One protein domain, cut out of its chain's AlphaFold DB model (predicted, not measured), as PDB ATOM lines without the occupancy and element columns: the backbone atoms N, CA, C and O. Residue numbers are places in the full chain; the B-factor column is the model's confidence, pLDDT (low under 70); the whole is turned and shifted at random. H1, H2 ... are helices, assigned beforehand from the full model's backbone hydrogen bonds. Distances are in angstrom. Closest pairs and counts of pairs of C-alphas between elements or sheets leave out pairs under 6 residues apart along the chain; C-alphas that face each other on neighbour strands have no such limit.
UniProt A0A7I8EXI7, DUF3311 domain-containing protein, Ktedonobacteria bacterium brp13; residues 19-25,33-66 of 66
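AT A GLANCE: This is residues 19 to 25 and 33 to 66 of the 66 residues of the protein "DUF3311 domain-containing protein" of Ktedonobacteria bacterium brp13 (UniProt A0A7I8EXI7). A short helix, H1, lies beside the first half of a much longer helix, H2, with a gap between them; residues 33 to 40 form a loop before H2, and residues 51 to 66 stick out alone. The printed part has 41 residues with two named helices, H1 then H2, and no named strand: all helix. It is only just extended, close to loose, with a radius of gyration of the C-alphas of 13.9 A, and flat, spanning 42 by 24 by 9 A.

HOW THE PARTS SIT: H1, residues 19 to 24, and H2, residues 41 to 63, are close but not clearly touching; their closest C-alphas, of Pro 19 and Gln 46, are 7.6 A apart. They run opposite ways at a shallow tilt of 30 degrees. In both, every O i to N i+4 pair is within hydrogen-bond range.

IN THESE COORDINATES: H1 begins at C-alpha 19 (-3.121, -22.775, -1.774) and is 8.6 A long. H2 runs 32.6 A from C-alpha 41 (-5.009, -19.181, 11.934) to C-alpha 63 (3.244, -47.102, -2.795).

THE WHOLE: The farthest C-alphas, of Asp 33 and Gln 66, are 43.4 A apart. Residues 26 to 32 are not printed; C-alphas 25 and 33 are 16.2 A apart across this cut, in the link from H1 to H2. The pLDDT is under 70 at residues 19 to 25, 33 to 36 and 64 to 66.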
ATOM      1  N   PRO A  19      -3.581 -24.035  -2.357       65.50
ATOM      2  CA  PRO A  19      -3.121 -22.775  -1.774       65.50
ATOM      3  C   PRO A  19      -3.794 -21.552  -2.408       65.50
ATOM      4  O   PRO A  19      -4.058 -20.580  -1.705       65.50
ATOM      5  N   PHE A  20      -4.156 -21.611  -3.694       67.81
ATOM      6  CA  PHE A  20      -4.909 -20.540  -4.348       67.81
ATOM      7  C   PHE A  20      -6.328 -20.404  -3.787       67.81
ATOM      8  O   PHE A  20      -6.742 -19.288  -3.490       67.81
ATOM      9  N   ILE A  21      -7.055 -21.506  -3.568       69.06
ATOM     10  CA  ILE A  21      -8.399 -21.472  -2.959       69.06
ATOM     11  C   ILE A  21      -8.339 -20.964  -1.510       69.06
ATOM     12  O   ILE A  21      -9.185 -20.171  -1.098       69.06
ATOM     13  N   VAL A  22      -7.310 -21.361  -0.755       65.19
ATOM     14  CA  VAL A  22      -7.081 -20.896   0.624       65.19
ATOM     15  C   VAL A  22      -6.773 -19.392   0.665       65.19
ATOM     16  O   VAL A  22      -7.264 -18.691   1.545       65.19
ATOM     17  N   ILE A  23      -6.016 -18.874  -0.308       60.84
ATOM     18  CA  ILE A  23      -5.701 -17.440  -0.431       60.84
ATOM     19  C   ILE A  23      -6.894 -16.620  -0.934       60.84
ATOM     20  O   ILE A  23      -7.003 -15.453  -0.570       60.84
ATOM     21  N   LEU A  24      -7.784 -17.198  -1.751       66.75
ATOM     22  CA  LEU A  24      -8.933 -16.495  -2.342       66.75
ATOM     23  C   LEU A  24     -10.129 -16.352  -1.385       66.75
ATOM     24  O   LEU A  24     -11.065 -15.613  -1.686       66.75
ATOM     25  N   CYS A  25     -10.080 -16.983  -0.204       64.56
ATOM     26  CA  CYS A  25     -11.089 -16.836   0.848       64.56
ATOM     27  C   CYS A  25     -10.616 -16.065   2.113       64.56
ATOM     28  O   CYS A  25     -10.886 -16.520   3.228       64.56
ATOM     29  N   ASP A  33      -9.062 -15.697  16.097       55.72
ATOM     30  CA  ASP A  33      -9.023 -16.864  16.963       55.72
ATOM     31  C   ASP A  33      -9.430 -18.149  16.215       55.72
ATOM     32  O   ASP A  33     -10.463 -18.152  15.537       55.72
ATOM     33  N   PRO A  34      -8.680 -19.262  16.348       62.53
ATOM     34  CA  PRO A  34      -7.584 -19.481  17.293       62.53
ATOM     35  C   PRO A  34      -6.200 -19.078  16.749       62.53
ATOM     36  O   PRO A  34      -5.717 -19.614  15.744       62.53
ATOM     37  N   GLU A  35      -5.519 -18.193  17.481       67.50
ATOM     38  CA  GLU A  35      -4.082 -17.963  17.324       67.50
ATOM     39  C   GLU A  35      -3.309 -19.113  17.992       67.50
ATOM     40  O   GLU A  35      -3.544 -19.453  19.152       67.50
ATOM     41  N   PHE A  36      -2.362 -19.720  17.276       69.81
ATOM     42  CA  PHE A  36      -1.487 -20.753  17.828       69.81
ATOM     43  C   PHE A  36      -0.135 -20.120  18.168       69.81
ATOM     44  O   PHE A  36       0.624 -19.774  17.269       69.81
ATOM     45  N   ILE A  37       0.173 -19.926  19.457       77.25
ATOM     46  CA  ILE A  37       1.441 -19.308  19.913       77.25
ATOM     47  C   ILE A  37       1.615 -17.871  19.347       77.25
ATOM     48  O   ILE A  37       2.713 -17.426  19.030       77.25
ATOM     49  N   GLY A  38       0.516 -17.127  19.171       73.56
ATOM     50  CA  GLY A  38       0.535 -15.792  18.547       73.56
ATOM     51  C   GLY A  38       0.689 -15.806  17.019       73.56
ATOM     52  O   GLY A  38       0.878 -14.754  16.409       73.56
ATOM     53  N   ILE A  39       0.610 -16.984  16.385       73.00
ATOM     54  CA  ILE A  39       0.521 -17.138  14.931       73.00
ATOM     55  C   ILE A  39      -0.966 -17.191  14.544       73.00
ATOM     56  O   ILE A  39      -1.670 -18.108  14.980       73.00
ATOM     57  N   PRO A  40      -1.460 -16.259  13.707       74.69
ATOM     58  CA  PRO A  40      -2.844 -16.273  13.241       74.69
ATOM     59  C   PRO A  40      -3.198 -17.563  12.492       74.69
ATOM     60  O   PRO A  40      -2.340 -18.142  11.815       74.69
ATOM     61  N   PHE A  41      -4.476 -17.958  12.548       73.44
ATOM     62  CA  PHE A  41      -5.009 -19.181  11.934       73.44
ATOM     63  C   PHE A  41      -4.501 -19.445  10.515       73.44
ATOM     64  O   PHE A  41      -4.018 -20.531  10.195       73.44
ATOM     65  N   PHE A  42      -4.542 -18.408   9.684       70.44
ATOM     66  CA  PHE A  42      -4.123 -18.455   8.289       70.44
ATOM     67  C   PHE A  42      -2.714 -19.032   8.091       70.44
ATOM     68  O   PHE A  42      -2.511 -19.906   7.249       70.44
ATOM     69  N   TYR A  43      -1.745 -18.575   8.883       72.88
ATOM     70  CA  TYR A  43      -0.341 -18.927   8.690       72.88
ATOM     71  C   TYR A  43      -0.045 -20.356   9.138       72.88
ATOM     72  O   TYR A  43       0.610 -21.110   8.417       72.88
ATOM     73  N   TRP A  44      -0.536 -20.762  10.312       76.62
ATOM     74  CA  TRP A  44      -0.261 -22.113  10.798       76.62
ATOM     75  C   TRP A  44      -1.037 -23.171  10.007       76.62
ATOM     76  O   TRP A  44      -0.521 -24.265   9.785       76.62
ATOM     77  N   PHE A  45      -2.228 -22.836   9.505       76.75
ATOM     78  CA  PHE A  45      -2.995 -23.724   8.638       76.75
ATOM     79  C   PHE A  45      -2.301 -23.961   7.288       76.75
ATOM     80  O   PHE A  45      -2.263 -25.093   6.807       76.75
ATOM     81  N   GLN A  46      -1.675 -22.933   6.699       75.50
ATOM     82  CA  GLN A  46      -0.824 -23.098   5.511       75.50
ATOM     83  C   GLN A  46       0.368 -24.025   5.782       75.50
ATOM     84  O   GLN A  46       0.654 -24.905   4.971       75.50
ATOM     85  N   LEU A  47       1.036 -23.869   6.932       82.25
ATOM     86  CA  LEU A  47       2.148 -24.739   7.328       82.25
ATOM     87  C   LEU A  47       1.702 -26.193   7.528       82.25
ATOM     88  O   LEU A  47       2.366 -27.105   7.038       82.25
ATOM     89  N   LEU A  48       0.557 -26.416   8.182       84.06
ATOM     90  CA  LEU A  48      -0.045 -27.743   8.326       84.06
ATOM     91  C   LEU A  48      -0.303 -28.372   6.951       84.06
ATOM     92  O   LEU A  48       0.020 -29.539   6.730       84.06
ATOM     93  N   TRP A  49      -0.828 -27.586   6.007       79.25
ATOM     94  CA  TRP A  49      -1.081 -28.057   4.652       79.25
ATOM     95  C   TRP A  49       0.191 -28.492   3.924       79.25
ATOM     96  O   TRP A  49       0.169 -29.528   3.267       79.25
ATOM     97  N   ILE A  50       1.304 -27.769   4.074       81.38
ATOM     98  CA  ILE A  50       2.601 -28.168   3.500       81.38
ATOM     99  C   ILE A  50       3.046 -29.531   4.048       81.38
ATOM    100  O   ILE A  50       3.512 -30.385   3.296       81.38
ATOM    101  N   VAL A  51       2.885 -29.759   5.353       86.88
ATOM    102  CA  VAL A  51       3.255 -31.037   5.978       86.88
ATOM    103  C   VAL A  51       2.355 -32.168   5.480       86.88
ATOM    104  O   VAL A  51       2.854 -33.230   5.116       86.88
ATOM    105  N   ILE A  52       1.041 -31.943   5.407       83.56
ATOM    106  CA  ILE A  52       0.086 -32.943   4.912       83.56
ATOM    107  C   ILE A  52       0.394 -33.315   3.459       83.56
ATOM    108  O   ILE A  52       0.441 -34.501   3.138       83.56
ATOM    109  N   THR A  53       0.632 -32.339   2.579       79.12
ATOM    110  CA  THR A  53       0.951 -32.632   1.174       79.12
ATOM    111  C   THR A  53       2.272 -33.380   1.045       79.12
ATOM    112  O   THR A  53       2.322 -34.360   0.307       79.12
ATOM    113  N   ALA A  54       3.303 -33.008   1.811       84.38
ATOM    114  CA  ALA A  54       4.569 -33.737   1.847       84.38
ATOM    115  C   ALA A  54       4.386 -35.198   2.293       84.38
ATOM    116  O   ALA A  54       4.932 -36.099   1.659       84.38
ATOM    117  N   ILE A  55       3.577 -35.447   3.331       88.75
ATOM    118  CA  ILE A  55       3.259 -36.803   3.807       88.75
ATOM    119  C   ILE A  55       2.517 -37.595   2.728       88.75
ATOM    120  O   ILE A  55       2.867 -38.741   2.461       88.75
ATOM    121  N   ILE A  56       1.517 -36.995   2.079       82.75
ATOM    122  CA  ILE A  56       0.764 -37.649   1.002       82.75
ATOM    123  C   ILE A  56       1.696 -37.996  -0.161       82.75
ATOM    124  O   ILE A  56       1.691 -39.136  -0.618       82.75
ATOM    125  N   THR A  57       2.527 -37.056  -0.621       80.19
ATOM    126  CA  THR A  57       3.510 -37.301  -1.688       80.19
ATOM    127  C   THR A  57       4.500 -38.390  -1.294       80.19
ATOM    128  O   THR A  57       4.809 -39.253  -2.112       80.19
ATOM    129  N   PHE A  58       4.959 -38.393  -0.043       85.44
ATOM    130  CA  PHE A  58       5.842 -39.426   0.479       85.44
ATOM    131  C   PHE A  58       5.172 -40.807   0.473       85.44
ATOM    132  O   PHE A  58       5.766 -41.764  -0.010       85.44
ATOM    133  N   ILE A  59       3.915 -40.917   0.916       83.69
ATOM    134  CA  ILE A  59       3.155 -42.175   0.868       83.69
ATOM    135  C   ILE A  59       2.953 -42.637  -0.579       83.69
ATOM    136  O   ILE A  59       3.153 -43.810  -0.871       83.69
ATOM    137  N   VAL A  60       2.593 -41.732  -1.492       80.94
ATOM    138  CA  VAL A  60       2.449 -42.056  -2.920       80.94
ATOM    139  C   VAL A  60       3.763 -42.591  -3.489       80.94
ATOM    140  O   VAL A  60       3.743 -43.600  -4.184       80.94
ATOM    141  N   TYR A  61       4.894 -41.968  -3.149       80.06
ATOM    142  CA  TYR A  61       6.219 -42.439  -3.552       80.06
ATOM    143  C   TYR A  61       6.547 -43.828  -2.984       80.06
ATOM    144  O   TYR A  61       7.129 -44.655  -3.677       80.06
ATOM    145  N   LEU A  62       6.146 -44.110  -1.741       83.94
ATOM    146  CA  LEU A  62       6.326 -45.436  -1.145       83.94
ATOM    147  C   LEU A  62       5.433 -46.513  -1.781       83.94
ATOM    148  O   LEU A  62       5.831 -47.676  -1.818       83.94
ATOM    149  N   VAL A  63       4.228 -46.157  -2.233       82.25
ATOM    150  CA  VAL A  63       3.244 -47.102  -2.795       82.25
ATOM    151  C   VAL A  63       3.469 -47.359  -4.287       82.25
ATOM    152  O   VAL A  63       3.251 -48.477  -4.746       82.25
ATOM    153  N   ASP A  64       3.919 -46.356  -5.040       68.56
ATOM    154  CA  ASP A  64       4.309 -46.472  -6.448       68.56
ATOM    155  C   ASP A  64       5.782 -46.060  -6.593       68.56
ATOM    156  O   ASP A  64       6.072 -44.968  -7.097       68.56
ATOM    157  N   PRO A  65       6.721 -46.899  -6.104       61.06
ATOM    158  CA  PRO A  65       8.132 -46.722  -6.391       61.06
ATOM    159  C   PRO A  65       8.317 -46.969  -7.893       61.06
ATOM    160  O   PRO A  65       8.410 -48.110  -8.340       61.06
ATOM    161  N   GLN A  66       8.263 -45.887  -8.670       54.22
ATOM    162  CA  GLN A  66       8.643 -45.871 -10.082       54.22
ATOM    163  C   GLN A  66      10.111 -46.271 -10.240       54.22
ATOM    164  O   GLN A  66      10.952 -45.708  -9.497       54.22
TER     165      GLN A  66